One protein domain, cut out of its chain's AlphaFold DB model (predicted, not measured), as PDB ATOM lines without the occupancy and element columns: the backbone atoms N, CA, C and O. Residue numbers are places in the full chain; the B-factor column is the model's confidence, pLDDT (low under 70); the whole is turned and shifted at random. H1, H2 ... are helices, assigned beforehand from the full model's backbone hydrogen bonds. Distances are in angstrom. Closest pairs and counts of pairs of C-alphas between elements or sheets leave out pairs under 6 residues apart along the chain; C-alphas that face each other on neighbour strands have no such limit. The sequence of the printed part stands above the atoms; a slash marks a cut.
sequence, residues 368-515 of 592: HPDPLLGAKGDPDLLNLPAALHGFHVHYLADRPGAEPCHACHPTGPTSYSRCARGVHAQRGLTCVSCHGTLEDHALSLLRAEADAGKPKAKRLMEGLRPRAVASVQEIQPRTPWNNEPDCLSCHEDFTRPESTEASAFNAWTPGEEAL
ATOM      1  N   HIS A 368      13.846  27.816 -25.841       97.88
ATOM      2  CA  HIS A 368      13.111  26.943 -24.927       97.88
ATOM      3  C   HIS A 368      12.405  25.813 -25.692       97.88
ATOM      4  O   HIS A 368      11.572  26.124 -26.541       97.88
ATOM      5  N   PRO A 369      12.661  24.526 -25.391       97.31
ATOM      6  CA  PRO A 369      11.913  23.428 -26.001       97.31
ATOM      7  C   PRO A 369      10.397  23.588 -25.794       97.31
ATOM      8  O   PRO A 369       9.964  24.079 -24.749       97.31
ATOM      9  N   ASP A 370       9.578  23.182 -26.764       95.56
ATOM     10  CA  ASP A 370       8.115  23.277 -26.657       95.56
ATOM     11  C   ASP A 370       7.424  22.215 -27.532       95.56
ATOM     12  O   ASP A 370       7.463  22.329 -28.764       95.56
ATOM     13  N   PRO A 371       6.774  21.203 -26.924       91.88
ATOM     14  CA  PRO A 371       6.054  20.165 -27.661       91.88
ATOM     15  C   PRO A 371       4.976  20.717 -28.599       91.88
ATOM     16  O   PRO A 371       4.832  20.223 -29.713       91.88
ATOM     17  N   LEU A 372       4.286  21.805 -28.224       90.38
ATOM     18  CA  LEU A 372       3.193  22.364 -29.031       90.38
ATOM     19  C   LEU A 372       3.628  22.795 -30.437       90.38
ATOM     20  O   LEU A 372       2.862  22.656 -31.390       90.38
ATOM     21  N   LEU A 373       4.831  23.361 -30.565       89.19
ATOM     22  CA  LEU A 373       5.393  23.772 -31.856       89.19
ATOM     23  C   LEU A 373       6.355  22.724 -32.437       89.19
ATOM     24  O   LEU A 373       6.938  22.963 -33.495       89.19
ATOM     25  N   GLY A 374       6.570  21.599 -31.745       90.50
ATOM     26  CA  GLY A 374       7.654  20.664 -32.053       90.50
ATOM     27  C   GLY A 374       9.036  21.325 -31.980       90.50
ATOM     28  O   GLY A 374       9.962  20.934 -32.696       90.50
ATOM     29  N   ALA A 375       9.177  22.377 -31.169       93.25
ATOM     30  CA  ALA A 375      10.398  23.158 -31.095       93.25
ATOM     31  C   ALA A 375      11.434  22.425 -30.242       93.25
ATOM     32  O   ALA A 375      11.210  22.166 -29.060       93.25
ATOM     33  N   LYS A 376      12.583  22.106 -30.847       94.69
ATOM     34  CA  LYS A 376      13.671  21.393 -30.163       94.69
ATOM     35  C   LYS A 376      14.324  22.241 -29.071       94.69
ATOM     36  O   LYS A 376      14.635  21.701 -28.019       94.69
ATOM     37  N   GLY A 377      14.503  23.540 -29.330       95.19
ATOM     38  CA  GLY A 377      15.203  24.460 -28.434       95.19
ATOM     39  C   GLY A 377      16.605  23.976 -28.045       95.19
ATOM     40  O   GLY A 377      17.208  23.134 -28.713       95.19
ATOM     41  N   ASP A 378      17.103  24.521 -26.943       96.31
ATOM     42  CA  ASP A 378      18.258  24.013 -26.215       96.31
ATOM     43  C   ASP A 378      17.769  22.996 -25.161       96.31
ATOM     44  O   ASP A 378      17.001  23.372 -24.266       96.31
ATOM     45  N   PRO A 379      18.172  21.713 -25.242       94.88
ATOM     46  CA  PRO A 379      17.716  20.683 -24.312       94.88
ATOM     47  C   PRO A 379      18.167  20.922 -22.863       94.88
ATOM     48  O   PRO A 379      17.516  20.404 -21.953       94.88
ATOM     49  N   ASP A 380      19.217  21.717 -22.632       95.06
ATOM     50  CA  ASP A 380      19.700  22.047 -21.285       95.06
ATOM     51  C   ASP A 380      18.818  23.105 -20.595       95.06
ATOM     52  O   ASP A 380      18.834  23.251 -19.364       95.06
ATOM     53  N   LEU A 381      18.011  23.839 -21.369       96.81
ATOM     54  CA  LEU A 381      17.037  24.794 -20.853       96.81
ATOM     55  C   LEU A 381      15.713  24.110 -20.509       96.81
ATOM     56  O   LEU A 381      15.337  23.069 -21.053       96.81
ATOM     57  N   LEU A 382      14.971  24.728 -19.588       98.25
ATOM     58  CA  LEU A 382      13.609  24.295 -19.289       98.25
ATOM     59  C   LEU A 382      12.721  24.471 -20.521       98.25
ATOM     60  O   LEU A 382      12.854  25.482 -21.219       98.25
ATOM     61  N   ASN A 383      11.783  23.549 -20.745       98.06
ATOM     62  CA  ASN A 383      10.736  23.772 -21.742       98.06
ATOM     63  C   ASN A 383       9.956  25.074 -21.440       98.06
ATOM     64  O   ASN A 383       9.917  25.529 -20.290       98.06
ATOM     65  N   LEU A 384       9.369  25.707 -22.461       97.75
ATOM     66  CA  LEU A 384       8.805  27.056 -22.325       97.75
ATOM     67  C   LEU A 384       7.704  27.145 -21.241       97.75
ATOM     68  O   LEU A 384       7.814  28.025 -20.378       97.75
ATOM     69  N   PRO A 385       6.687  26.257 -21.200       97.62
ATOM     70  CA  PRO A 385       5.716  26.242 -20.105       97.62
ATOM     71  C   PRO A 385       6.342  26.071 -18.714       97.62
ATOM     72  O   PRO A 385       5.953  26.789 -17.792       97.62
ATOM     73  N   ALA A 386       7.316  25.173 -18.544       98.50
ATOM     74  CA  ALA A 386       7.983  24.953 -17.259       98.50
ATOM     75  C   ALA A 386       8.808  26.174 -16.821       98.50
ATOM     76  O   ALA A 386       8.795  26.541 -15.645       98.50
ATOM     77  N   ALA A 387       9.485  26.839 -17.761       98.00
ATOM     78  CA  ALA A 387      10.240  28.062 -17.501       98.00
ATOM     79  C   ALA A 387       9.328  29.209 -17.037       98.00
ATOM     80  O   ALA A 387       9.627  29.876 -16.044       98.00
ATOM     81  N   LEU A 388       8.206  29.422 -17.735       97.88
ATOM     82  CA  LEU A 388       7.260  30.493 -17.427       97.88
ATOM     83  C   LEU A 388       6.540  30.242 -16.100       97.88
ATOM     84  O   LEU A 388       6.629  31.080 -15.201       97.88
ATOM     85  N   HIS A 389       5.862  29.105 -15.939       98.44
ATOM     86  CA  HIS A 389       5.095  28.829 -14.721       98.44
ATOM     87  C   HIS A 389       6.013  28.643 -13.512       98.44
ATOM     88  O   HIS A 389       5.766  29.230 -12.458       98.44
ATOM     89  N   GLY A 390       7.118  27.912 -13.681       97.75
ATOM     90  CA  GLY A 390       8.077  27.644 -12.614       97.75
ATOM     91  C   GLY A 390       8.790  28.886 -12.085       97.75
ATOM     92  O   GLY A 390       9.199  28.909 -10.931       97.75
ATOM     93  N   PHE A 391       8.919  29.947 -12.886       97.00
ATOM     94  CA  PHE A 391       9.431  31.226 -12.398       97.00
ATOM     95  C   PHE A 391       8.336  32.084 -11.747       97.00
ATOM     96  O   PHE A 391       8.532  32.612 -10.649       97.00
ATOM     97  N   HIS A 392       7.186  32.238 -12.410       97.25
ATOM     98  CA  HIS A 392       6.140  33.164 -11.965       97.25
ATOM     99  C   HIS A 392       5.399  32.696 -10.711       97.25
ATOM    100  O   HIS A 392       4.959  33.539  -9.928       97.25
ATOM    101  N   VAL A 393       5.328  31.384 -10.462       97.81
ATOM    102  CA  VAL A 393       4.713  30.815  -9.253       97.81
ATOM    103  C   VAL A 393       5.250  31.452  -7.970       97.81
ATOM    104  O   VAL A 393       4.476  31.767  -7.076       97.81
ATOM    105  N   HIS A 394       6.538  31.785  -7.885       95.75
ATOM    106  CA  HIS A 394       7.096  32.389  -6.671       95.75
ATOM    107  C   HIS A 394       6.532  33.786  -6.356       95.75
ATOM    108  O   HIS A 394       6.557  34.204  -5.199       95.75
ATOM    109  N   TYR A 395       6.017  34.496  -7.361       95.50
ATOM    110  CA  TYR A 395       5.419  35.828  -7.229       95.50
ATOM    111  C   TYR A 395       3.896  35.788  -7.051       95.50
ATOM    112  O   TYR A 395       3.303  36.791  -6.664       95.50
ATOM    113  N   LEU A 396       3.271  34.650  -7.349       95.50
ATOM    114  CA  LEU A 396       1.816  34.489  -7.402       95.50
ATOM    115  C   LEU A 396       1.287  33.405  -6.447       95.50
ATOM    116  O   LEU A 396       0.072  33.252  -6.338       95.50
ATOM    117  N   ALA A 397       2.177  32.672  -5.772       91.56
ATOM    118  CA  ALA A 397       1.838  31.652  -4.785       91.56
ATOM    119  C   ALA A 397       1.013  32.219  -3.619       91.56
ATOM    120  O   ALA A 397       1.027  33.422  -3.349       91.56
ATOM    121  N   ASP A 398       0.322  31.318  -2.925       87.88
ATOM    122  CA  ASP A 398      -0.522  31.565  -1.753       87.88
ATOM    123  C   ASP A 398      -1.802  32.374  -2.047       87.88
ATOM    124  O   ASP A 398      -2.569  32.698  -1.137       87.88
ATOM    125  N   ARG A 399      -2.085  32.676  -3.321       91.75
ATOM    126  CA  ARG A 399      -3.341  33.310  -3.756       91.75
ATOM    127  C   ARG A 399      -4.474  32.290  -3.913       91.75
ATOM    128  O   ARG A 399      -4.222  31.126  -4.230       91.75
ATOM    129  N   PRO A 400      -5.736  32.678  -3.678       91.88
ATOM    130  CA  PRO A 400      -6.859  31.747  -3.693       91.88
ATOM    131  C   PRO A 400      -7.225  31.260  -5.106       91.88
ATOM    132  O   PRO A 400      -7.281  32.033  -6.063       91.88
ATOM    133  N   GLY A 401      -7.557  29.969  -5.208       92.12
ATOM    134  CA  GLY A 401      -8.173  29.363  -6.393       92.12
ATOM    135  C   GLY A 401      -7.448  29.660  -7.709       92.12
ATOM    136  O   GLY A 401      -6.227  29.555  -7.799       92.12
ATOM    137  N   ALA A 402      -8.222  30.026  -8.734       94.31
ATOM    138  CA  ALA A 402      -7.734  30.306 -10.085       94.31
ATOM    139  C   ALA A 402      -7.232  31.751 -10.297       94.31
ATOM    140  O   ALA A 402      -6.849  32.102 -11.412       94.31
ATOM    141  N   GLU A 403      -7.196  32.593  -9.255       93.88
ATOM    142  CA  GLU A 403      -6.745  33.989  -9.369       93.88
ATOM    143  C   GLU A 403      -5.348  34.125 -10.014       93.88
ATOM    144  O   GLU A 403      -5.194  34.961 -10.911       93.88
ATOM    145  N   PRO A 404      -4.339  33.291  -9.676       95.56
ATOM    146  CA  PRO A 404      -3.050  33.321 -10.367       95.56
ATOM    147  C   PRO A 404      -3.139  33.034 -11.866       95.56
ATOM    148  O   PRO A 404      -2.398  33.626 -12.645       95.56
ATOM    149  N   CYS A 405      -4.045  32.150 -12.286       95.38
ATOM    150  CA  CYS A 405      -4.233  31.810 -13.694       95.38
ATOM    151  C   CYS A 405      -4.847  32.994 -14.453       95.38
ATOM    152  O   CYS A 405      -4.377  33.343 -15.539       95.38
ATOM    153  N   HIS A 406      -5.822  33.680 -13.843       93.12
ATOM    154  CA  HIS A 406      -6.468  34.878 -14.396       93.12
ATOM    155  C   HIS A 406      -5.486  36.042 -14.612       93.12
ATOM    156  O   HIS A 406      -5.733  36.925 -15.431       93.12
ATOM    157  N   ALA A 407      -4.367  36.061 -13.879       92.94
ATOM    158  CA  ALA A 407      -3.346  37.096 -14.008       92.94
ATOM    159  C   ALA A 407      -2.650  37.085 -15.377       92.94
ATOM    160  O   ALA A 407      -2.128  38.122 -15.795       92.94
ATOM    161  N   CYS A 408      -2.618  35.933 -16.053       93.81
ATOM    162  CA  CYS A 408      -1.900  35.745 -17.314       93.81
ATOM    163  C   CYS A 408      -2.789  35.227 -18.445       93.81
ATOM    164  O   CYS A 408      -2.544  35.588 -19.592       93.81
ATOM    165  N   HIS A 409      -3.800  34.417 -18.137       94.56
ATOM    166  CA  HIS A 409      -4.700  33.816 -19.116       94.56
ATOM    167  C   HIS A 409      -6.072  34.492 -19.105       94.56
ATOM    168  O   HIS A 409      -6.525  34.917 -18.038       94.56
ATOM    169  N   PRO A 410      -6.797  34.495 -20.238       93.44
ATOM    170  CA  PRO A 410      -8.126  35.089 -20.339       93.44
ATOM    171  C   PRO A 410      -9.203  34.205 -19.703       93.44
ATOM    172  O   PRO A 410     -10.118  33.722 -20.358       93.44
ATOM    173  N   THR A 411      -9.065  33.926 -18.417       90.12
ATOM    174  CA  THR A 411      -9.898  32.985 -17.654       90.12
ATOM    175  C   THR A 411     -10.626  33.676 -16.505       90.12
ATOM    176  O   THR A 411     -11.492  33.079 -15.875       90.12
ATOM    177  N   GLY A 412     -10.317  34.953 -16.259       87.62
ATOM    178  CA  GLY A 412     -10.909  35.725 -15.180       87.62
ATOM    179  C   GLY A 412     -12.330  36.206 -15.477       87.62
ATOM    180  O   GLY A 412     -12.753  36.304 -16.633       87.62
ATOM    181  N   PRO A 413     -13.083  36.599 -14.435       83.50
ATOM    182  CA  PRO A 413     -14.451  37.099 -14.590       83.50
ATOM    183  C   PRO A 413     -14.526  38.370 -15.453       83.50
ATOM    184  O   PRO A 413     -15.511  38.572 -16.174       83.50
ATOM    185  N   THR A 414     -13.469  39.187 -15.402       84.56
ATOM    186  CA  THR A 414     -13.291  40.430 -16.162       84.56
ATOM    187  C   THR A 414     -12.599  40.227 -17.509       84.56
ATOM    188  O   THR A 414     -12.395  41.208 -18.219       84.56
ATOM    189  N   SER A 415     -12.231  38.992 -17.873       90.56
ATOM    190  CA  SER A 415     -11.559  38.734 -19.144       90.56
ATOM    191  C   SER A 415     -12.454  39.054 -20.338       90.56
ATOM    192  O   SER A 415     -13.664  38.788 -20.320       90.56
ATOM    193  N   TYR A 416     -11.861  39.620 -21.385       92.38
ATOM    194  CA  TYR A 416     -12.588  40.046 -22.576       92.38
ATOM    195  C   TYR A 416     -13.032  38.840 -23.406       92.38
ATOM    196  O   TYR A 416     -14.227  38.710 -23.679       92.38
ATOM    197  N   SER A 417     -12.100  37.935 -23.721       90.06
ATOM    198  CA  SER A 417     -12.343  36.708 -24.491       90.06
ATOM    199  C   SER A 417     -13.062  35.637 -23.656       90.06
ATOM    200  O   SER A 417     -14.192  35.309 -23.995       90.06
ATOM    201  N   ARG A 418     -12.536  35.210 -22.496       90.19
ATOM    202  CA  ARG A 418     -13.021  34.076 -21.653       90.19
ATOM    203  C   ARG A 418     -12.795  32.681 -22.262       90.19
ATOM    204  O   ARG A 418     -13.723  32.047 -22.749       90.19
ATOM    205  N   CYS A 419     -11.583  32.159 -22.108       90.31
ATOM    206  CA  CYS A 419     -11.169  30.830 -22.566       90.31
ATOM    207  C   CYS A 419     -12.097  29.696 -22.085       90.31
ATOM    208  O   CYS A 419     -12.560  28.900 -22.898       90.31
ATOM    209  N   ALA A 420     -12.410  29.640 -20.784       92.19
ATOM    210  CA  ALA A 420     -13.298  28.625 -20.218       92.19
ATOM    211  C   ALA A 420     -14.766  29.068 -20.296       92.19
ATOM    212  O   ALA A 420     -15.198  29.960 -19.562       92.19
ATOM    213  N   ARG A 421     -15.528  28.436 -21.194       93.75
ATOM    214  CA  ARG A 421     -16.929  28.779 -21.496       93.75
ATOM    215  C   ARG A 421     -17.850  27.579 -21.762       93.75
ATOM    216  O   ARG A 421     -19.044  27.760 -22.008       93.75
ATOM    217  N   GLY A 422     -17.310  26.364 -21.710       94.06
ATOM    218  CA  GLY A 422     -18.059  25.116 -21.833       94.06
ATOM    219  C   GLY A 422     -18.902  24.773 -20.602       94.06
ATOM    220  O   GLY A 422     -18.984  25.539 -19.632       94.06
ATOM    221  N   VAL A 423     -19.515  23.591 -20.630       91.88
ATOM    222  CA  VAL A 423     -20.396  23.089 -19.563       91.88
ATOM    223  C   VAL A 423     -19.708  23.018 -18.194       91.88
ATOM    224  O   VAL A 423     -20.329  23.341 -17.182       91.88
ATOM    225  N   HIS A 424     -18.414  22.683 -18.140       92.25
ATOM    226  CA  HIS A 424     -17.658  22.642 -16.884       92.25
ATOM    227  C   HIS A 424     -17.606  24.014 -16.199       92.25
ATOM    228  O   HIS A 424     -17.930  24.129 -15.016       92.25
ATOM    229  N   ALA A 425     -17.290  25.072 -16.953       91.56
ATOM    230  CA  ALA A 425     -17.231  26.433 -16.424       91.56
ATOM    231  C   ALA A 425     -18.600  26.902 -15.901       91.56
ATOM    232  O   ALA A 425     -18.689  27.545 -14.855       91.56
ATOM    233  N   GLN A 426     -19.687  26.526 -16.581       89.94
ATOM    234  CA  GLN A 426     -21.056  26.844 -16.156       89.94
ATOM    235  C   GLN A 426     -21.465  26.142 -14.854       89.94
ATOM    236  O   GLN A 426     -22.335  26.632 -14.137       89.94
ATOM    237  N   ARG A 427     -20.829  25.013 -14.523       89.75
ATOM    238  CA  ARG A 427     -21.032  24.285 -13.261       89.75
ATOM    239  C   ARG A 427     -20.095  24.754 -12.140       89.75
ATOM    240  O   ARG A 427     -20.104  24.161 -11.068       89.75
ATOM    241  N   GLY A 428     -19.323  25.819 -12.362       89.75
ATOM    242  CA  GLY A 428     -18.436  26.411 -11.361       89.75
ATOM    243  C   GLY A 428     -17.049  25.773 -11.282       89.75
ATOM    244  O   GLY A 428     -16.252  26.190 -10.441       89.75
ATOM    245  N   LEU A 429     -16.727  24.809 -12.155       91.75
ATOM    246  CA  LEU A 429     -15.364  24.292 -12.256       91.75
ATOM    247  C   LEU A 429     -14.456  25.379 -12.831       91.75
ATOM    248  O   LEU A 429     -14.837  26.157 -13.707       91.75
ATOM    249  N   THR A 430     -13.227  25.412 -12.335       92.88
ATOM    250  CA  THR A 430     -12.217  26.382 -12.763       92.88
ATOM    251  C   THR A 430     -10.979  25.649 -13.258       92.88
ATOM    252  O   THR A 430     -10.879  24.428 -13.155       92.88
ATOM    253  N   CYS A 431      -9.987  26.391 -13.749       93.06
ATOM    254  CA  CYS A 431      -8.719  25.812 -14.185       93.06
ATOM    255  C   CYS A 431      -8.071  24.934 -13.101       93.06
ATOM    256  O   CYS A 431      -7.441  23.933 -13.433       93.06
ATOM    257  N   VAL A 432      -8.253  25.272 -11.815       95.12
ATOM    258  CA  VAL A 432      -7.651  24.508 -10.713       95.12
ATOM    259  C   VAL A 432      -8.337  23.171 -10.453       95.12
ATOM    260  O   VAL A 432      -7.700  22.275  -9.912       95.12
ATOM    261  N   SER A 433      -9.591  23.000 -10.887       93.81
ATOM    262  CA  SER A 433     -10.315  21.728 -10.783       93.81
ATOM    263  C   SER A 433      -9.650  20.631 -11.620       93.81
ATOM    264  O   SER A 433      -9.689  19.465 -11.238       93.81
ATOM    265  N   CYS A 434      -8.995  20.997 -12.729       94.62
ATOM    266  CA  CYS A 434      -8.346  20.045 -13.635       94.62
ATOM    267  C   CYS A 434      -6.813  20.125 -13.592       94.62
ATOM    268  O   CYS A 434      -6.140  19.103 -13.612       94.62
ATOM    269  N   HIS A 435      -6.241  21.330 -13.520       96.06
ATOM    270  CA  HIS A 435      -4.789  21.537 -13.600       96.06
ATOM    271  C   HIS A 435      -4.110  21.768 -12.242       96.06
ATOM    272  O   HIS A 435      -2.880  21.833 -12.201       96.06
ATOM    273  N   GLY A 436      -4.879  21.867 -11.150       96.06
ATOM    274  CA  GLY A 436      -4.379  22.223  -9.819       96.06
ATOM    275  C   GLY A 436      -4.118  23.723  -9.658       96.06
ATOM    276  O   GLY A 436      -4.284  24.509 -10.594       96.06
ATOM    277  N   THR A 437      -3.719  24.142  -8.453       97.38
ATOM    278  CA  THR A 437      -3.285  25.532  -8.210       97.38
ATOM    279  C   THR A 437      -2.027  25.865  -9.021       97.38
ATOM    280  O   THR A 437      -1.392  24.972  -9.581       97.38
ATOM    281  N   LEU A 438      -1.620  27.137  -9.102       98.00
ATOM    282  CA  LEU A 438      -0.403  27.494  -9.847       98.00
ATOM    283  C   LEU A 438       0.841  26.794  -9.277       98.00
ATOM    284  O   LEU A 438       1.735  26.426 -10.035       98.00
ATOM    285  N   GLU A 439       0.888  26.585  -7.963       98.19
ATOM    286  CA  GLU A 439       1.928  25.827  -7.275       98.19
ATOM    287  C   GLU A 439       1.951  24.371  -7.730       98.19
ATOM    288  O   GLU A 439       2.998  23.875  -8.145       98.19
ATOM    289  N   ASP A 440       0.794  23.715  -7.716       98.38
ATOM    290  CA  ASP A 440       0.639  22.331  -8.159       98.38
ATOM    291  C   ASP A 440       0.992  22.172  -9.649       98.38
ATOM    292  O   ASP A 440       1.774  21.300 -10.036       98.38
ATOM    293  N   HIS A 441       0.474  23.074 -10.485       98.31
ATOM    294  CA  HIS A 441       0.723  23.116 -11.919       98.31
ATOM    295  C   HIS A 441       2.211  23.310 -12.223       98.31
ATOM    296  O   HIS A 441       2.793  22.538 -12.989       98.31
ATOM    297  N   ALA A 442       2.853  24.306 -11.608       98.56
ATOM    298  CA  ALA A 442       4.276  24.559 -11.791       98.56
ATOM    299  C   ALA A 442       5.122  23.373 -11.310       98.56
ATOM    300  O   ALA A 442       6.053  22.976 -12.007       98.56
ATOM    301  N   LEU A 443       4.782  22.767 -10.166       98.75
ATOM    302  CA  LEU A 443       5.477  21.587  -9.652       98.75
ATOM    303  C   LEU A 443       5.344  20.381 -10.590       98.75
ATOM    304  O   LEU A 443       6.339  19.691 -10.792       98.75
ATOM    305  N   SER A 444       4.179  20.151 -11.210       98.56
ATOM    306  CA  SER A 444       3.989  19.041 -12.164       98.56
ATOM    307  C   SER A 444       4.920  19.147 -13.380       98.56
ATOM    308  O   SER A 444       5.520  18.156 -13.800       98.56
ATOM    309  N   LEU A 445       5.119  20.369 -13.890       98.69
ATOM    310  CA  LEU A 445       6.024  20.657 -15.005       98.69
ATOM    311  C   LEU A 445       7.494  20.603 -14.573       98.69
ATOM    312  O   LEU A 445       8.330  19.994 -15.237       98.69
ATOM    313  N   LEU A 446       7.826  21.234 -13.444       98.69
ATOM    314  CA  LEU A 446       9.196  21.278 -12.936       98.69
ATOM    315  C   LEU A 446       9.694  19.894 -12.518       98.69
ATOM    316  O   LEU A 446      10.868  19.600 -12.721       98.69
ATOM    317  N   ARG A 447       8.830  19.029 -11.973       98.25
ATOM    318  CA  ARG A 447       9.215  17.662 -11.613       98.25
ATOM    319  C   ARG A 447       9.622  16.860 -12.849       98.25
ATOM    320  O   ARG A 447      10.687  16.257 -12.820       98.25
ATOM    321  N   ALA A 448       8.864  16.941 -13.947       97.81
ATOM    322  CA  ALA A 448       9.233  16.287 -15.207       97.81
ATOM    323  C   ALA A 448      10.608  16.761 -15.720       97.81
ATOM    324  O   ALA A 448      11.463  15.958 -16.089       97.81
ATOM    325  N   GLU A 449      10.868  18.068 -15.671       98.44
ATOM    326  CA  GLU A 449      12.153  18.642 -16.087       98.44
ATOM    327  C   GLU A 449      13.306  18.284 -15.124       98.44
ATOM    328  O   GLU A 449      14.454  18.122 -15.548       98.44
ATOM    329  N   ALA A 450      13.025  18.145 -13.824       98.00
ATOM    330  CA  ALA A 450      13.997  17.717 -12.819       98.00
ATOM    331  C   ALA A 450      14.364  16.233 -12.967       98.00
ATOM    332  O   ALA A 450      15.543  15.892 -12.810       98.00
ATOM    333  N   ASP A 451      13.383  15.388 -13.293       97.25
ATOM    334  CA  ASP A 451      13.559  13.967 -13.609       97.25
ATOM    335  C   ASP A 451      14.356  13.798 -14.914       97.25
ATOM    336  O   ASP A 451      15.232  12.938 -14.998       97.25
ATOM    337  N   ALA A 452      14.179  14.715 -15.873       96.50
ATOM    338  CA  ALA A 452      15.024  14.849 -17.065       96.50
ATOM    339  C   ALA A 452      16.435  15.418 -16.780       96.50
ATOM    340  O   ALA A 452      17.204  15.681 -17.703       96.50
ATOM    341  N   GLY A 453      16.801  15.624 -15.510       97.00
ATOM    342  CA  GLY A 453      18.154  15.996 -15.096       97.00
ATOM    343  C   GLY A 453      18.460  17.494 -15.100       97.00
ATOM    344  O   GLY A 453      19.603  17.864 -14.829       97.00
ATOM    345  N   LYS A 454      17.479  18.377 -15.335       97.69
ATOM    346  CA  LYS A 454      17.726  19.822 -15.480       97.69
ATOM    347  C   LYS A 454      17.880  20.514 -14.116       97.69
ATOM    348  O   LYS A 454      16.903  20.642 -13.371       97.69
ATOM    349  N   PRO A 455      19.068  21.051 -13.758       95.75
ATOM    350  CA  PRO A 455      19.312  21.594 -12.415       95.75
ATOM    351  C   PRO A 455      18.445  22.811 -12.075       95.75
ATOM    352  O   PRO A 455      18.079  23.027 -10.918       95.75
ATOM    353  N   LYS A 456      18.093  23.613 -13.088       95.88
ATOM    354  CA  LYS A 456      17.252  24.801 -12.909       95.88
ATOM    355  C   LYS A 456      15.857  24.442 -12.396       95.88
ATOM    356  O   LYS A 456      15.314  25.214 -11.610       95.88
ATOM    357  N   ALA A 457      15.319  23.287 -12.792       98.00
ATOM    358  CA  ALA A 457      14.018  22.823 -12.333       98.00
ATOM    359  C   ALA A 457      14.032  22.573 -10.822       98.00
ATOM    360  O   ALA A 457      13.244  23.170 -10.095       98.00
ATOM    361  N   LYS A 458      15.023  21.808 -10.339       96.31
ATOM    362  CA  LYS A 458      15.224  21.536  -8.905       96.31
ATOM    363  C   LYS A 458      15.314  22.826  -8.094       96.31
ATOM    364  O   LYS A 458      14.630  22.959  -7.087       96.31
ATOM    365  N   ARG A 459      16.075  23.808  -8.588       95.12
ATOM    366  CA  ARG A 459      16.198  25.121  -7.942       95.12
ATOM    367  C   ARG A 459      14.873  25.884  -7.863       95.12
ATOM    368  O   ARG A 459      14.642  26.570  -6.879       95.12
ATOM    369  N   LEU A 460      14.029  25.834  -8.894       96.62
ATOM    370  CA  LEU A 460      12.719  26.499  -8.862       96.62
ATOM    371  C   LEU A 460      11.706  25.739  -7.993       96.62
ATOM    372  O   LEU A 460      10.795  26.337  -7.443       96.62
ATOM    373  N   MET A 461      11.882  24.433  -7.795       97.19
ATOM    374  CA  MET A 461      11.064  23.669  -6.845       97.19
ATOM    375  C   MET A 461      11.394  24.004  -5.379       97.19
ATOM    376  O   MET A 461      10.569  23.772  -4.493       97.19
ATOM    377  N   GLU A 462      12.579  24.559  -5.095       93.44
ATOM    378  CA  GLU A 462      12.975  24.944  -3.738       93.44
ATOM    379  C   GLU A 462      12.015  25.993  -3.156       93.44
ATOM    380  O   GLU A 462      11.783  27.063  -3.716       93.44
ATOM    381  N   GLY A 463      11.451  25.682  -1.989       86.56
ATOM    382  CA  GLY A 463      10.530  26.577  -1.283       86.56
ATOM    383  C   GLY A 463       9.094  26.595  -1.815       86.56
ATOM    384  O   GLY A 463       8.259  27.255  -1.204       86.56
ATOM    385  N   LEU A 464       8.775  25.850  -2.880       95.19
ATOM    386  CA  LEU A 464       7.390  25.624  -3.302       95.19
ATOM    387  C   LEU A 464       6.754  24.490  -2.500       95.19
ATOM    388  O   LEU A 464       7.429  23.548  -2.067       95.19
ATOM    389  N   ARG A 465       5.446  24.591  -2.275       95.62
ATOM    390  CA  ARG A 465       4.646  23.567  -1.603       95.62
ATOM    391  C   ARG A 465       3.395  23.303  -2.433       95.62
ATOM    392  O   ARG A 465       2.769  24.276  -2.851       95.62
ATOM    393  N   PRO A 466       3.056  22.032  -2.692       97.12
ATOM    394  CA  PRO A 466       1.792  21.710  -3.324       97.12
ATOM    395  C   PRO A 466       0.634  22.055  -2.387       97.12
ATOM    396  O   PRO A 466       0.808  22.169  -1.170       97.12
ATOM    397  N   ARG A 467      -0.541  22.235  -2.978       96.00
ATOM    398  CA  ARG A 467      -1.781  22.590  -2.285       96.00
ATOM    399  C   ARG A 467      -2.870  21.545  -2.477       96.00
ATOM    400  O   ARG A 467      -3.750  21.457  -1.629       96.00
ATOM    401  N   ALA A 468      -2.796  20.760  -3.550       94.44
ATOM    402  CA  ALA A 468      -3.740  19.681  -3.826       94.44
ATOM    403  C   ALA A 468      -3.293  18.307  -3.283       94.44
ATOM    404  O   ALA A 468      -4.126  17.425  -3.106       94.44
ATOM    405  N   VAL A 469      -2.000  18.118  -2.996       95.94
ATOM    406  CA  VAL A 469      -1.427  16.869  -2.444       95.94
ATOM    407  C   VAL A 469      -0.532  17.163  -1.239       95.94
ATOM    408  O   VAL A 469      -0.132  18.309  -1.032       95.94
ATOM    409  N   ALA A 470      -0.198  16.149  -0.433       96.44
ATOM    410  CA  ALA A 470       0.483  16.375   0.845       96.44
ATOM    411  C   ALA A 470       1.978  16.705   0.695       96.44
ATOM    412  O   ALA A 470       2.572  17.342   1.571       96.44
ATOM    413  N   SER A 471       2.606  16.291  -0.407       96.75
ATOM    414  CA  SER A 471       4.043  16.462  -0.615       96.75
ATOM    415  C   SER A 471       4.428  16.591  -2.089       96.75
ATOM    416  O   SER A 471       3.708  16.169  -2.990       96.75
ATOM    417  N   VAL A 472       5.606  17.167  -2.359       96.44
ATOM    418  CA  VAL A 472       6.144  17.278  -3.732       96.44
ATOM    419  C   VAL A 472       6.344  15.891  -4.361       96.44
ATOM    420  O   VAL A 472       6.238  15.739  -5.573       96.44
ATOM    421  N   GLN A 473       6.597  14.864  -3.545       95.75
ATOM    422  CA  GLN A 473       6.756  13.476  -3.983       95.75
ATOM    423  C   GLN A 473       5.455  12.867  -4.528       95.75
ATOM    424  O   GLN A 473       5.519  11.933  -5.327       95.75
ATOM    425  N   GLU A 474       4.296  13.403  -4.152       97.75
ATOM    426  CA  GLU A 474       2.983  12.965  -4.644       97.75
ATOM    427  C   GLU A 474       2.554  13.669  -5.941       97.75
ATOM    428  O   GLU A 474       1.619  13.215  -6.593       97.75
ATOM    429  N   ILE A 475       3.237  14.744  -6.353       98.12
ATOM    430  CA  ILE A 475       2.943  15.458  -7.607       98.12
ATOM    431  C   ILE A 475       3.353  14.608  -8.807       98.12
ATOM    432  O   ILE A 475       4.540  14.471  -9.067       98.12
ATOM    433  N   GLN A 476       2.425  14.088  -9.593       97.88
ATOM    434  CA  GLN A 476       2.734  13.364 -10.819       97.88
ATOM    435  C   GLN A 476       3.380  14.304 -11.850       97.88
ATOM    436  O   GLN A 476       2.794  15.341 -12.188       97.88
ATOM    437  N   PRO A 477       4.592  13.982 -12.340       97.88
ATOM    438  CA  PRO A 477       5.256  14.782 -13.356       97.88
ATOM    439  C   PRO A 477       4.479  14.711 -14.671       97.88
ATOM    440  O   PRO A 477       3.892  13.679 -14.997       97.88
ATOM    441  N   ARG A 478       4.495  15.798 -15.443       97.12
ATOM    442  CA  ARG A 478       3.813  15.841 -16.739       97.12
ATOM    443  C   ARG A 478       4.595  16.650 -17.766       97.12
ATOM    444  O   ARG A 478       5.184  17.682 -17.436       97.12
ATOM    445  N   THR A 479       4.547  16.214 -19.018       96.56
ATOM    446  CA  THR A 479       5.032  16.996 -20.159       96.56
ATOM    447  C   THR A 479       3.890  17.878 -20.667       96.56
ATOM    448  O   THR A 479       2.812  17.350 -20.949       96.56
ATOM    449  N   PRO A 480       4.071  19.208 -20.792       95.62
ATOM    450  CA  PRO A 480       3.002  20.081 -21.270       95.62
ATOM    451  C   PRO A 480       2.575  19.677 -22.684       95.62
ATOM    452  O   PRO A 480       3.421  19.279 -23.482       95.62
ATOM    453  N   TRP A 481       1.283  19.810 -22.991       93.81
ATOM    454  CA  TRP A 481       0.640  19.468 -24.271       93.81
ATOM    455  C   TRP A 481       0.506  17.976 -24.586       93.81
ATOM    456  O   TRP A 481      -0.348  17.625 -25.401       93.81
ATOM    457  N   ASN A 482       1.302  17.125 -23.937       94.69
ATOM    458  CA  ASN A 482       1.311  15.675 -24.142       94.69
ATOM    459  C   ASN A 482       0.605  14.944 -22.998       94.69
ATOM    460  O   ASN A 482      -0.086  13.961 -23.232       94.69
ATOM    461  N   ASN A 483       0.771  15.444 -21.771       96.50
ATOM    462  CA  ASN A 483       0.140  14.936 -20.562       96.50
ATOM    463  C   ASN A 483      -0.756  16.041 -19.980       96.50
ATOM    464  O   ASN A 483      -0.307  16.932 -19.245       96.50
ATOM    465  N   GLU A 484      -2.029  15.995 -20.354       96.06
ATOM    466  CA  GLU A 484      -3.078  16.917 -19.903       96.06
ATOM    467  C   GLU A 484      -4.109  16.186 -19.023       96.06
ATOM    468  O   GLU A 484      -4.105  14.948 -19.024       96.06
ATOM    469  N   PRO A 485      -4.954  16.906 -18.255       95.81
ATOM    470  CA  PRO A 485      -5.971  16.287 -17.404       95.81
ATOM    471  C   PRO A 485      -6.839  15.297 -18.191       95.81
ATOM    472  O   PRO A 485      -7.360  15.646 -19.254       95.81
ATOM    473  N   ASP A 486      -6.975  14.070 -17.689       94.62
ATOM    474  CA  ASP A 486      -7.799  13.043 -18.332       94.62
ATOM    475  C   ASP A 486      -9.269  13.212 -17.936       94.62
ATOM    476  O   ASP A 486      -9.602  13.253 -16.754       94.62
ATOM    477  N   CYS A 487     -10.172  13.292 -18.914       91.12
ATOM    478  CA  CYS A 487     -11.600  13.411 -18.631       91.12
ATOM    479  C   CYS A 487     -12.150  12.182 -17.892       91.12
ATOM    480  O   CYS A 487     -13.068  12.329 -17.081       91.12
ATOM    481  N   LEU A 488     -11.571  10.996 -18.112       91.69
ATOM    482  CA  LEU A 488     -12.014   9.760 -17.465       91.69
ATOM    483  C   LEU A 488     -11.636   9.664 -15.987       91.69
ATOM    484  O   LEU A 488     -12.125   8.767 -15.313       91.69
ATOM    485  N   SER A 489     -10.821  10.580 -15.452       91.56
ATOM    486  CA  SER A 489     -10.570  10.613 -14.006       91.56
ATOM    487  C   SER A 489     -11.797  11.060 -13.205       91.56
ATOM    488  O   SER A 489     -11.861  10.843 -12.002       91.56
ATOM    489  N   CYS A 490     -12.733  11.756 -13.858       91.50
ATOM    490  CA  CYS A 490     -14.004  12.180 -13.271       91.50
ATOM    491  C   CYS A 490     -15.194  11.503 -13.959       91.50
ATOM    492  O   CYS A 490     -16.209  11.247 -13.318       91.50
ATOM    493  N   HIS A 491     -15.081  11.243 -15.264       90.38
ATOM    494  CA  HIS A 491     -16.080  10.547 -16.067       90.38
ATOM    495  C   HIS A 491     -15.734   9.065 -16.210       90.38
ATOM    496  O   HIS A 491     -15.571   8.567 -17.324       90.38
ATOM    497  N   GLU A 492     -15.578   8.375 -15.079       88.44
ATOM    498  CA  GLU A 492     -15.307   6.934 -15.052       88.44
ATOM    499  C   GLU A 492     -16.407   6.191 -15.822       88.44
ATOM    500  O   GLU A 492     -17.592   6.487 -15.655       88.44
ATOM    501  N   ASP A 493     -16.015   5.302 -16.737       86.94
ATOM    502  CA  ASP A 493     -16.923   4.593 -17.651       86.94
ATOM    503  C   ASP A 493     -17.903   5.524 -18.398       86.94
ATOM    504  O   ASP A 493     -19.060   5.197 -18.658       86.94
ATOM    505  N   PHE A 494     -17.442   6.738 -18.728       87.75
ATOM    506  CA  PHE A 494     -18.222   7.801 -19.373       87.75
ATOM    507  C   PHE A 494     -19.435   8.276 -18.563       87.75
ATOM    508  O   PHE A 494     -20.328   8.933 -19.106       87.75
ATOM    509  N   THR A 495     -19.487   7.964 -17.267       84.25
ATOM    510  CA  THR A 495     -20.574   8.365 -16.370       84.25
ATOM    511  C   THR A 495     -20.436   9.803 -15.899       84.25
ATOM    512  O   THR A 495     -19.404  10.467 -16.037       84.25
ATOM    513  N   ARG A 496     -21.537  10.353 -15.386       82.50
ATOM    514  CA  ARG A 496     -21.518  11.671 -14.755       82.50
ATOM    515  C   ARG A 496     -20.877  11.542 -13.364       82.50
ATOM    516  O   ARG A 496     -21.367  10.726 -12.588       82.50
ATOM    517  N   PRO A 497     -19.901  12.395 -12.997       83.50
ATOM    518  CA  PRO A 497     -19.328  12.379 -11.655       83.50
ATOM    519  C   PRO A 497     -20.397  12.638 -10.587       83.50
ATOM    520  O   PRO A 497     -21.241  13.530 -10.735       83.50
ATOM    521  N   GLU A 498     -20.329  11.887  -9.488       75.19
ATOM    522  CA  GLU A 498     -21.271  11.991  -8.364       75.19
ATOM    523  C   GLU A 498     -21.067  13.264  -7.524       75.19
ATOM    524  O   GLU A 498     -21.989  13.723  -6.848       75.19
ATOM    525  N   SER A 499     -19.868  13.853  -7.575       78.50
ATOM    526  CA  SER A 499     -19.470  14.996  -6.754       78.50
ATOM    527  C   SER A 499     -19.041  16.191  -7.598       78.50
ATOM    528  O   SER A 499     -18.310  16.060  -8.578       78.50
ATOM    529  N   THR A 500     -19.434  17.387  -7.162       69.56
ATOM    530  CA  THR A 500     -18.918  18.656  -7.696       69.56
ATOM    531  C   THR A 500     -17.484  18.950  -7.251       69.56
ATOM    532  O   THR A 500     -16.858  19.846  -7.804       69.56
ATOM    533  N   GLU A 501     -16.960  18.190  -6.285       77.44
ATOM    534  CA  GLU A 501     -15.564  18.250  -5.827       77.44
ATOM    535  C   GLU A 501     -14.632  17.352  -6.658       77.44
ATOM    536  O   GLU A 501     -13.451  17.220  -6.336       77.44
ATOM    537  N   ALA A 502     -15.149  16.696  -7.704       84.25
ATOM    538  CA  ALA A 502     -14.338  15.877  -8.595       84.25
ATOM    539  C   ALA A 502     -13.208  16.715  -9.217       84.25
ATOM    540  O   ALA A 502     -13.421  17.839  -9.683       84.25
ATOM    541  N   SER A 503     -11.998  16.158  -9.229       90.31
ATOM    542  CA  SER A 503     -10.810  16.824  -9.752       90.31
ATOM    543  C   SER A 503     -10.025  15.885 -10.652       90.31
ATOM    544  O   SER A 503      -9.771  14.740 -10.294       90.31
ATOM    545  N   ALA A 504      -9.599  16.413 -11.798       94.25
ATOM    546  CA  ALA A 504      -8.675  15.729 -12.700       94.25
ATOM    547  C   ALA A 504      -7.206  16.069 -12.410       94.25
ATOM    548  O   ALA A 504      -6.302  15.646 -13.133       94.25
ATOM    549  N   PHE A 505      -6.942  16.851 -11.356       96.19
ATOM    550  CA  PHE A 505      -5.575  17.167 -10.980       96.19
ATOM    551  C   PHE A 505      -4.811  15.885 -10.637       96.19
ATOM    552  O   PHE A 505      -5.326  15.001  -9.959       96.19
ATOM    553  N   ASN A 506      -3.548  15.821 -11.068       96.25
ATOM    554  CA  ASN A 506      -2.644  14.694 -10.835       96.25
ATOM    555  C   ASN A 506      -2.995  13.408 -11.609       96.25
ATOM    556  O   ASN A 506      -2.267  12.423 -11.486       96.25
ATOM    557  N   ALA A 507      -4.065  13.422 -12.409       95.81
ATOM    558  CA  ALA A 507      -4.486  12.340 -13.289       95.81
ATOM    559  C   ALA A 507      -4.270  12.766 -14.746       95.81
ATOM    560  O   ALA A 507      -5.110  13.411 -15.377       95.81
ATOM    561  N   TRP A 508      -3.083  12.454 -15.263       97.06
ATOM    562  CA  TRP A 508      -2.675  12.863 -16.601       97.06
ATOM    563  C   TRP A 508      -2.917  11.762 -17.620       97.06
ATOM    564  O   TRP A 508      -2.647  10.588 -17.369       97.06
ATOM    565  N   THR A 509      -3.338  12.175 -18.806       97.00
ATOM    566  CA  THR A 509      -3.313  11.331 -20.001       97.00
ATOM    567  C   THR A 509      -1.900  10.774 -20.243       97.00
ATOM    568  O   THR A 509      -0.913  11.497 -20.058       97.00
ATOM    569  N   PRO A 510      -1.766   9.502 -20.663       94.12
ATOM    570  CA  PRO A 510      -0.463   8.868 -20.881       94.12
ATOM    571  C   PRO A 510       0.305   9.442 -22.082       94.12
ATOM    572  O   PRO A 510       1.535   9.369 -22.105       94.12
ATOM    573  N   GLY A 511      -0.397  10.043 -23.046       92.75
ATOM    574  CA  GLY A 511       0.173  10.539 -24.293       92.75
ATOM    575  C   GLY A 511      -0.836  11.303 -25.151       92.75
ATOM    576  O   GLY A 511      -1.997  11.487 -24.774       92.75
ATOM    577  N   GLU A 512      -0.381  11.743 -26.325       91.50
ATOM    578  CA  GLU A 512      -1.140  12.609 -27.237       91.50
ATOM    579  C   GLU A 512      -2.407  11.940 -27.791       91.50
ATOM    580  O   GLU A 512      -3.421  12.609 -28.004       91.50
ATOM    581  N   GLU A 513      -2.363  10.626 -27.999       91.56
ATOM    582  CA  GLU A 513      -3.469   9.794 -28.476       91.56
ATOM    583  C   GLU A 513      -4.618   9.681 -27.465       91.56
ATOM    584  O   GLU A 513      -5.775   9.556 -27.856       91.56
ATOM    585  N   ALA A 514      -4.315   9.779 -26.167       94.38
ATOM    586  CA  ALA A 514      -5.307   9.676 -25.101       94.38
ATOM    587  C   ALA A 514      -5.983  11.017 -24.767       94.38
ATOM    588  O   ALA A 514      -6.964  11.042 -24.015       94.38
ATOM    589  N   LEU A 515      -5.477  12.129 -25.316       95.44
ATOM    590  CA  LEU A 515      -6.051  13.459 -25.134       95.44
ATOM    591  C   LEU A 515      -7.491  13.505 -25.643       95.44
ATOM    592  O   LEU A 515      -7.794  12.998 -26.719       95.44
TER     593      LEU A 515
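What this domain is: This is residues 368 to 515 of the 592 residues of the protein "Cytochrome C" of Desulfomicrobiaceae bacterium (UniProt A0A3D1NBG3). There is little regular structure: H1, H5 and H6 cluster towards one end, and loops make most of the rest. The printed part has 148 residues, 47 of them in six named helices, H1 to H6, and no named strand: all helix. It is compact, radius of gyration of the C-alphas 15.3 A, spans 42 by 34 by 33 A.

Where its parts are: Find C-alpha 384 at (8.805, 27.056, -22.325); H1 runs 18.1 A to residue 396. H2, 403 to 406, H3, 423 to 426, and H4, 431 to 435, follow. H5, 438 to 451, measures 19.8 A; H6, 455 to 461, ends at (11.064, 23.669, -6.845).

How they stand to each other: H1 touches H5, closest at the C-alphas of Gly 390 and Ala 442, 5.0 A. H5 and H6 form a hairpin, closest at C-alphas 446 and 457, 5.1 A. H2 and H4 are close but not clearly touching H5; H3 is apart. H4 and H6 have every O i to N i+4 pair within hydrogen-bond range, H1 7 of 9, H5 9 of 10.

The domain as a whole: The printed part has no cut; the H2 to H3 link is long; residue 500 has pLDDT under 70.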